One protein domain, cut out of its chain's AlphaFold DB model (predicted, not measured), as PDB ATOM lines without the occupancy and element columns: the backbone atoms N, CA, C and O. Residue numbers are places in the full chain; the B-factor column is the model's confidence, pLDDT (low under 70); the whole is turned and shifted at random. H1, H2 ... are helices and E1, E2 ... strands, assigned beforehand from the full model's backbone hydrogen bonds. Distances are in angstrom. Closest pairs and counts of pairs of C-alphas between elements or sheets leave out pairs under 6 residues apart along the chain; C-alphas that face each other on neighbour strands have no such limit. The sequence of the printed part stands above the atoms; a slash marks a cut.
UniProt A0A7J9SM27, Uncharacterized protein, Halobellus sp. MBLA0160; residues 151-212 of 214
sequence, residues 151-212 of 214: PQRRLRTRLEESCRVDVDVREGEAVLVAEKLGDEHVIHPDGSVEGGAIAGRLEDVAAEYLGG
ATOM      1  N   PRO A 151     -19.164  54.790 -48.258       79.31
ATOM      2  CA  PRO A 151     -18.284  53.624 -48.297       79.31
ATOM      3  C   PRO A 151     -18.997  52.360 -48.805       79.31
ATOM      4  O   PRO A 151     -18.395  51.604 -49.567       79.31
ATOM      5  N   GLN A 152     -20.289  52.165 -48.507       83.38
ATOM      6  CA  GLN A 152     -21.078  51.064 -49.081       83.38
ATOM      7  C   GLN A 152     -21.279  51.218 -50.589       83.38
ATOM      8  O   GLN A 152     -21.193  50.230 -51.311       83.38
ATOM      9  N   ARG A 153     -21.488  52.440 -51.097       84.06
ATOM     10  CA  ARG A 153     -21.584  52.689 -52.549       84.06
ATOM     11  C   ARG A 153     -20.281  52.320 -53.254       84.06
ATOM     12  O   ARG A 153     -20.308  51.622 -54.261       84.06
ATOM     13  N   ARG A 154     -19.132  52.725 -52.697       83.94
ATOM     14  CA  ARG A 154     -17.812  52.366 -53.245       83.94
ATOM     15  C   ARG A 154     -17.568  50.857 -53.214       83.94
ATOM     16  O   ARG A 154     -17.038  50.314 -54.182       83.94
ATOM     17  N   LEU A 155     -17.966  50.194 -52.127       85.25
ATOM     18  CA  LEU A 155     -17.880  48.742 -52.002       85.25
ATOM     19  C   LEU A 155     -18.777  48.033 -53.025       85.25
ATOM     20  O   LEU A 155     -18.308  47.122 -53.700       85.25
ATOM     21  N   ARG A 156     -20.030  48.477 -53.188       85.69
ATOM     22  CA  ARG A 156     -20.962  47.957 -54.198       85.69
ATOM     23  C   ARG A 156     -20.343  48.043 -55.589       85.69
ATOM     24  O   ARG A 156     -20.183  47.008 -56.222       85.69
ATOM     25  N   THR A 157     -19.873  49.225 -55.993       84.50
ATOM     26  CA  THR A 157     -19.211  49.410 -57.294       84.50
ATOM     27  C   THR A 157     -18.045  48.439 -57.477       84.50
ATOM     28  O   THR A 157     -17.901  47.847 -58.541       84.50
ATOM     29  N   ARG A 158     -17.227  48.226 -56.440       85.94
ATOM     30  CA  ARG A 158     -16.103  47.282 -56.495       85.94
ATOM     31  C   ARG A 158     -16.555  45.828 -56.655       85.94
ATOM     32  O   ARG A 158     -15.916  45.050 -57.364       85.94
ATOM     33  N   LEU A 159     -17.620  45.440 -55.966       85.50
ATOM     34  CA  LEU A 159     -18.169  44.090 -56.026       85.50
ATOM     35  C   LEU A 159     -18.871  43.830 -57.366       85.50
ATOM     36  O   LEU A 159     -18.694  42.746 -57.921       85.50
ATOM     37  N   GLU A 160     -19.555  44.825 -57.934       85.19
ATOM     38  CA  GLU A 160     -20.196  44.769 -59.258       85.19
ATOM     39  C   GLU A 160     -19.199  44.502 -60.398       85.19
ATOM     40  O   GLU A 160     -19.549  43.896 -61.410       85.19
ATOM     41  N   GLU A 161     -17.917  44.849 -60.227       82.19
ATOM     42  CA  GLU A 161     -16.864  44.484 -61.188       82.19
ATOM     43  C   GLU A 161     -16.608  42.964 -61.254       82.19
ATOM     44  O   GLU A 161     -15.972  42.477 -62.190       82.19
ATOM     45  N   SER A 162     -17.028  42.207 -60.234       75.06
ATOM     46  CA  SER A 162     -16.684  40.789 -60.055       75.06
ATOM     47  C   SER A 162     -17.874  39.850 -59.818       75.06
ATOM     48  O   SER A 162     -17.701  38.633 -59.949       75.06
ATOM     49  N   CYS A 163     -19.037  40.361 -59.419       80.12
ATOM     50  CA  CYS A 163     -20.249  39.603 -59.096       80.12
ATOM     51  C   CYS A 163     -21.500  40.487 -59.183       80.12
ATOM     52  O   CYS A 163     -21.391  41.705 -59.213       80.12
ATOM     53  N   ARG A 164     -22.688  39.871 -59.196       82.81
ATOM     54  CA  ARG A 164     -23.961  40.597 -59.079       82.81
ATOM     55  C   ARG A 164     -24.153  41.042 -57.629       82.81
ATOM     56  O   ARG A 164     -23.868  40.256 -56.727       82.81
ATOM     57  N   VAL A 165     -24.613  42.272 -57.409       83.69
ATOM     58  CA  VAL A 165     -24.823  42.833 -56.068       83.69
ATOM     59  C   VAL A 165     -26.157  43.549 -56.033       83.69
ATOM     60  O   VAL A 165     -26.339  44.488 -56.789       83.69
ATOM     61  N   ASP A 166     -27.036  43.124 -55.138       83.19
ATOM     62  CA  ASP A 166     -28.326  43.757 -54.881       83.19
ATOM     63  C   ASP A 166     -28.290  44.518 -53.543       83.19
ATOM     64  O   ASP A 166     -27.357  44.361 -52.742       83.19
ATOM     65  N   VAL A 167     -29.292  45.357 -53.288       81.81
ATOM     66  CA  VAL A 167     -29.417  46.136 -52.051       81.81
ATOM     67  C   VAL A 167     -30.688  45.711 -51.338       81.81
ATOM     68  O   VAL A 167     -31.787  45.824 -51.870       81.81
ATOM     69  N   ASP A 168     -30.535  45.255 -50.100       81.25
ATOM     70  CA  ASP A 168     -31.646  44.814 -49.263       81.25
ATOM     71  C   ASP A 168     -31.659  45.621 -47.953       81.25
ATOM     72  O   ASP A 168     -30.687  46.294 -47.602       81.25
ATOM     73  N   VAL A 169     -32.767  45.569 -47.212       79.12
ATOM     74  CA  VAL A 169     -32.874  46.178 -45.887       79.12
ATOM     75  C   VAL A 169     -33.171  45.111 -44.864       79.12
ATOM     76  O   VAL A 169     -34.253  44.522 -44.815       79.12
ATOM     77  N   ARG A 170     -32.193  44.913 -43.987       75.75
ATOM     78  CA  ARG A 170     -32.244  43.952 -42.894       75.75
ATOM     79  C   ARG A 170     -32.144  44.721 -41.595       75.75
ATOM     80  O   ARG A 170     -31.311  45.599 -41.447       75.75
ATOM     81  N   GLU A 171     -33.086  44.455 -40.698       71.31
ATOM     82  CA  GLU A 171     -33.127  45.071 -39.363       71.31
ATOM     83  C   GLU A 171     -33.173  46.615 -39.360       71.31
ATOM     84  O   GLU A 171     -32.906  47.253 -38.348       71.31
ATOM     85  N   GLY A 172     -33.612  47.224 -40.469       73.81
ATOM     86  CA  GLY A 172     -33.654  48.680 -40.616       73.81
ATOM     87  C   GLY A 172     -32.324  49.298 -41.049       73.81
ATOM     88  O   GLY A 172     -32.157  50.507 -40.914       73.81
ATOM     89  N   GLU A 173     -31.411  48.492 -41.589       76.44
ATOM     90  CA  GLU A 173     -30.127  48.909 -42.143       76.44
ATOM     91  C   GLU A 173     -30.015  48.441 -43.598       76.44
ATOM     92  O   GLU A 173     -30.479  47.355 -43.948       76.44
ATOM     93  N   ALA A 174     -29.419  49.269 -44.461       80.38
ATOM     94  CA  ALA A 174     -29.139  48.883 -45.841       80.38
ATOM     95  C   ALA A 174     -27.938  47.929 -45.874       80.38
ATOM     96  O   ALA A 174     -26.850  48.283 -45.408       80.38
ATOM     97  N   VAL A 175     -28.133  46.740 -46.438       86.88
ATOM     98  CA  VAL A 175     -27.116  45.693 -46.594       86.88
ATOM     99  C   VAL A 175     -26.907  45.385 -48.075       86.88
ATOM    100  O   VAL A 175     -27.825  45.520 -48.883       86.88
ATOM    101  N   LEU A 176     -25.694  44.976 -48.446       86.94
ATOM    102  CA  LEU A 176     -25.375  44.582 -49.821       86.94
ATOM    103  C   LEU A 176     -25.472  43.061 -49.948       86.94
ATOM    104  O   LEU A 176     -24.817  42.345 -49.196       86.94
ATOM    105  N   VAL A 177     -26.247  42.558 -50.904       88.19
ATOM    106  CA  VAL A 177     -26.393  41.122 -51.168       88.19
ATOM    107  C   VAL A 177     -25.596  40.767 -52.419       88.19
ATOM    108  O   VAL A 177     -26.024  41.035 -53.535       88.19
ATOM    109  N   ALA A 178     -24.411  40.185 -52.252       86.88
ATOM    110  CA  ALA A 178     -23.556  39.767 -53.357       86.88
ATOM    111  C   ALA A 178     -23.816  38.300 -53.733       86.88
ATOM    112  O   ALA A 178     -23.638  37.406 -52.909       86.88
ATOM    113  N   GLU A 179     -24.164  38.030 -54.990       85.12
ATOM    114  CA  GLU A 179     -24.295  36.670 -55.521       85.12
ATOM    115  C   GLU A 179     -23.013  36.258 -56.251       85.12
ATOM    116  O   GLU A 179     -22.581  36.891 -57.224       85.12
ATOM    117  N   LYS A 180     -22.392  35.157 -55.820       78.12
ATOM    118  CA  LYS A 180     -21.188  34.631 -56.463       78.12
ATOM    119  C   LYS A 180     -21.133  33.116 -56.389       78.12
ATOM    120  O   LYS A 180     -21.292  32.521 -55.336       78.12
ATOM    121  N   LEU A 181     -20.846  32.484 -57.530       77.75
ATOM    122  CA  LEU A 181     -20.797  31.019 -57.670       77.75
ATOM    123  C   LEU A 181     -22.115  30.308 -57.293       77.75
ATOM    124  O   LEU A 181     -22.095  29.115 -57.006       77.75
ATOM    125  N   GLY A 182     -23.248  31.015 -57.362       76.19
ATOM    126  CA  GLY A 182     -24.565  30.496 -56.984       76.19
ATOM    127  C   GLY A 182     -24.856  30.544 -55.482       76.19
ATOM    128  O   GLY A 182     -25.876  30.004 -55.065       76.19
ATOM    129  N   ASP A 183     -23.980  31.166 -54.688       80.69
ATOM    130  CA  ASP A 183     -24.203  31.472 -53.278       80.69
ATOM    131  C   ASP A 183     -24.470  32.976 -53.106       80.69
ATOM    132  O   ASP A 183     -23.799  33.816 -53.712       80.69
ATOM    133  N   GLU A 184     -25.442  33.309 -52.260       82.19
ATOM    134  CA  GLU A 184     -25.749  34.680 -51.851       82.19
ATOM    135  C   GLU A 184     -25.011  35.024 -50.552       82.19
ATOM    136  O   GLU A 184     -24.955  34.224 -49.612       82.19
ATOM    137  N   HIS A 185     -24.456  36.231 -50.502       85.31
ATOM    138  CA  HIS A 185     -23.650  36.736 -49.400       85.31
ATOM    139  C   HIS A 185     -24.175  38.090 -48.942       85.31
ATOM    140  O   HIS A 185     -24.220  39.027 -49.734       85.31
ATOM    141  N   VAL A 186     -24.530  38.220 -47.667       88.19
ATOM    142  CA  VAL A 186     -25.071  39.472 -47.118       88.19
ATOM    143  C   VAL A 186     -23.960  40.240 -46.421       88.19
ATOM    144  O   VAL A 186     -23.352  39.727 -45.490       88.19
ATOM    145  N   ILE A 187     -23.689  41.463 -46.860       88.38
ATOM    146  CA  ILE A 187     -22.639  42.339 -46.340       88.38
ATOM    147  C   ILE A 187     -23.298  43.490 -45.585       88.38
ATOM    148  O   ILE A 187     -24.011  44.319 -46.160       88.38
ATOM    149  N   HIS A 188     -23.032  43.542 -44.288       87.00
ATOM    150  CA  HIS A 188     -23.534  44.555 -43.371       87.00
ATOM    151  C   HIS A 188     -22.740  45.863 -43.476       87.00
ATOM    152  O   HIS A 188     -21.571  45.842 -43.872       87.00
ATOM    153  N   PRO A 189     -23.323  47.012 -43.080       81.56
ATOM    154  CA  PRO A 189     -22.612  48.295 -43.027       81.56
ATOM    155  C   PRO A 189     -21.362  48.272 -42.135       81.56
ATOM    156  O   PRO A 189     -20.417  49.006 -42.403       81.56
ATOM    157  N   ASP A 190     -21.343  47.415 -41.114       80.50
ATOM    158  CA  ASP A 190     -20.206  47.221 -40.200       80.50
ATOM    159  C   ASP A 190     -19.049  46.415 -40.836       80.50
ATOM    160  O   ASP A 190     -18.008  46.205 -40.223       80.50
ATOM    161  N   GLY A 191     -19.212  45.939 -42.077       80.38
ATOM    162  CA  GLY A 191     -18.219  45.121 -42.782       80.38
ATOM    163  C   GLY A 191     -18.314  43.621 -42.494       80.38
ATOM    164  O   GLY A 191     -17.593  42.836 -43.109       80.38
ATOM    165  N   SER A 192     -19.229  43.208 -41.615       82.19
ATOM    166  CA  SER A 192     -19.543  41.796 -41.376       82.19
ATOM    167  C   SER A 192     -20.224  41.168 -42.599       82.19
ATOM    168  O   SER A 192     -21.122  41.778 -43.181       82.19
ATOM    169  N   VAL A 193     -19.841  39.942 -42.973       86.75
ATOM    170  CA  VAL A 193     -20.458  39.204 -44.092       86.75
ATOM    171  C   VAL A 193     -21.067  37.891 -43.614       86.75
ATOM    172  O   VAL A 193     -20.428  37.110 -42.912       86.75
ATOM    173  N   GLU A 194     -22.294  37.616 -44.037       81.75
ATOM    174  CA  GLU A 194     -23.004  36.371 -43.769       81.75
ATOM    175  C   GLU A 194     -23.089  35.489 -45.020       81.75
ATOM    176  O   GLU A 194     -23.450  35.944 -46.105       81.75
ATOM    177  N   GLY A 195     -22.830  34.189 -44.834       69.56
ATOM    178  CA  GLY A 195     -23.147  33.143 -45.809       69.56
ATOM    179  C   GLY A 195     -22.015  32.750 -46.764       69.56
ATOM    180  O   GLY A 195     -21.140  33.543 -47.090       69.56
ATOM    181  N   GLY A 196     -22.054  31.489 -47.210       66.50
ATOM    182  CA  GLY A 196     -21.307  30.922 -48.342       66.50
ATOM    183  C   GLY A 196     -19.792  30.691 -48.177       66.50
ATOM    184  O   GLY A 196     -19.140  31.102 -47.220       66.50
ATOM    185  N   ALA A 197     -19.201  29.985 -49.147       74.69
ATOM    186  CA  ALA A 197     -17.819  29.487 -49.074       74.69
ATOM    187  C   ALA A 197     -16.732  30.570 -49.226       74.69
ATOM    188  O   ALA A 197     -15.559  30.315 -48.947       74.69
ATOM    189  N   ILE A 198     -17.105  31.764 -49.695       78.25
ATOM    190  CA  ILE A 198     -16.185  32.877 -49.957       78.25
ATOM    191  C   ILE A 198     -16.384  34.076 -49.019       78.25
ATOM    192  O   ILE A 198     -15.766  35.109 -49.270       78.25
ATOM    193  N   ALA A 199     -17.183  33.932 -47.951       80.12
ATOM    194  CA  ALA A 199     -17.458  34.989 -46.968       80.12
ATOM    195  C   ALA A 199     -16.182  35.717 -46.529       80.12
ATOM    196  O   ALA A 199     -16.069  36.917 -46.730       80.12
ATOM    197  N   GLY A 200     -15.154  34.970 -46.112       79.81
ATOM    198  CA  GLY A 200     -13.899  35.566 -45.645       79.81
ATOM    199  C   GLY A 200     -13.166  36.414 -46.690       79.81
ATOM    200  O   GLY A 200     -12.489  37.368 -46.336       79.81
ATOM    201  N   ARG A 201     -13.317  36.128 -47.994       82.69
ATOM    202  CA  ARG A 201     -12.751  36.998 -49.044       82.69
ATOM    203  C   ARG A 201     -13.578  38.259 -49.250       82.69
ATOM    204  O   ARG A 201     -13.015  39.282 -49.619       82.69
ATOM    205  N   LEU A 202     -14.895  38.160 -49.095       83.81
ATOM    206  CA  LEU A 202     -15.782  39.314 -49.158       83.81
ATOM    207  C   LEU A 202     -15.624  40.190 -47.915       83.81
ATOM    208  O   LEU A 202     -15.683  41.398 -48.068       83.81
ATOM    209  N   GLU A 203     -15.343  39.618 -46.740       84.31
ATOM    210  CA  GLU A 203     -14.988  40.356 -45.519       84.31
ATOM    211  C   GLU A 203     -13.695  41.149 -45.694       84.31
ATOM    212  O   GLU A 203     -13.681  42.329 -45.372       84.31
ATOM    213  N   ASP A 204     -12.633  40.551 -46.254       83.44
ATOM    214  CA  ASP A 204     -11.387  41.278 -46.556       83.44
ATOM    215  C   ASP A 204     -11.668  42.499 -47.446       83.44
ATOM    216  O   ASP A 204     -11.250  43.611 -47.135       83.44
ATOM    217  N   VAL A 205     -12.442  42.308 -48.520       84.56
ATOM    218  CA  VAL A 205     -12.821  43.403 -49.424       84.56
ATOM    219  C   VAL A 205     -13.736  44.403 -48.718       84.56
ATOM    220  O   VAL A 205     -13.538  45.600 -48.857       84.56
ATOM    221  N   ALA A 206     -14.718  43.959 -47.937       84.81
ATOM    222  CA  ALA A 206     -15.618  44.838 -47.202       84.81
ATOM    223  C   ALA A 206     -14.855  45.685 -46.178       84.81
ATOM    224  O   ALA A 206     -15.095  46.887 -46.089       84.81
ATOM    225  N   ALA A 207     -13.883  45.105 -45.475       82.62
ATOM    226  CA  ALA A 207     -13.037  45.793 -44.507       82.62
ATOM    227  C   ALA A 207     -12.180  46.897 -45.147       82.62
ATOM    228  O   ALA A 207     -11.981  47.936 -44.520       82.62
ATOM    229  N   GLU A 208     -11.732  46.742 -46.399       81.69
ATOM    230  CA  GLU A 208     -10.991  47.799 -47.110       81.69
ATOM    231  C   GLU A 208     -11.821  49.076 -47.334       81.69
ATOM    232  O   GLU A 208     -11.259  50.167 -47.441       81.69
ATOM    233  N   TYR A 209     -13.149  48.954 -47.398       82.56
ATOM    234  CA  TYR A 209     -14.056  50.070 -47.681       82.56
ATOM    235  C   TYR A 209     -14.840  50.532 -46.446       82.56
ATOM    236  O   TYR A 209     -15.039  51.732 -46.267       82.56
ATOM    237  N   LEU A 210     -15.280  49.597 -45.601       81.19
ATOM    238  CA  LEU A 210     -16.137  49.825 -44.432       81.19
ATOM    239  C   LEU A 210     -15.350  49.852 -43.112       81.19
ATOM    240  O   LEU A 210     -15.794  50.477 -42.156       81.19
ATOM    241  N   GLY A 211     -14.157  49.250 -43.060       64.00
ATOM    242  CA  GLY A 211     -13.313  49.176 -41.858       64.00
ATOM    243  C   GLY A 211     -12.475  50.429 -41.571       64.00
ATOM    244  O   GLY A 211     -11.676  50.436 -40.637       64.00
ATOM    245  N   GLY A 212     -12.629  51.496 -42.361       52.81
ATOM    246  CA  GLY A 212     -11.910  52.765 -42.206       52.81
ATOM    247  C   GLY A 212     -12.472  53.647 -41.090       52.81
ATOM    248  O   GLY A 212     -12.943  54.750 -41.363       52.81
TER     249      GLY A 212
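Overview. This is residues 151 to 212 of the 214 residues of an uncharacterized protein of Halobellus sp. MBLA0160 (UniProt A0A7J9SM27). A small, strongly twisted sheet of three antiparallel strands makes a wall, with two helices over one of its faces and the other face bare. H1 lies over E1 and E2, H2 lies over the edge strand E3, and the helices run opposite ways, meeting where H1 begins and H2 ends. The printed part has 62 residues, with two named helices and three named strands in the order H1, E1, E2, E3, H2 along the chain; the sheet's order is E1, E2, E3, and the class is mixed, helices and strands. It is compact, with a radius of gyration of the C-alphas of 10.2 A, and rounded, spanning 26 by 23 by 18 A.

Along the chain. H1 is residues 151 to 160, 14.2 A long, and begins at C-alpha 151 (-18.284, 53.624, -48.297). E1 is residues 164 to 170, 18.5 A. E2, the longest strand, is residues 173 to 180, 22.1 A, beginning at C-alpha 173 (-30.127, 48.909, -42.143). E3 is residues 183 to 187, 13.0 A. H2 is residues 199 to 210, 15.1 A, ending at C-alpha 210 (-16.137, 49.825, -44.432).

Arrangement. H1 is on the sheet at a height over the sheet of 9.4 A, over E2 and only just over E1, on which 3 of its C-alphas fall. On the local plane it runs along the strands, at 13 degrees to E2; the closest C-alphas of the two are those of Arg 156 and Leu 176, 7.1 A apart. E1, E2 and E3 form a meander, each strand the antiparallel neighbour of the one before. The hairpin E1 and E2 has N 166 and O 177 within hydrogen-bond range at 2.8 A. In the hairpin E2 and E3, N 187 and O 176 are within range at 2.7 A. Residues 186 to 187 of E3 also pair antiparallel with residues 193 to 194. H2 is on the same face as H1, at a height over the sheet of 9.1 A, over E3; on the local plane, fitted to just 6 C-alphas of the sheet, it only just runs along the strands, at 29.7 degrees to E3. The closest C-alphas of H2 and E3 are those of Ala 199 and His 185, 6.9 A apart. H2 touches H1 with residues 205 to 210 alone, opposite ways at a steep tilt of 44 degrees; their closest C-alphas, of Pro 151 and Tyr 209, are 5.6 A apart. Every O i to N i+4 pair is within hydrogen-bond range in H1, and 7 of 8 are in H2.

Size, cuts and confidence. The two C-alphas farthest apart, of Gly 182 and Gly 212, are 29.6 A apart. The printed part has no cut. The link from E3 to H2, 11 residues, is long, and the other three links are tight. The mean pLDDT of the printed part is 80.9; residues 195 to 196 and 211 to 212 are under 70.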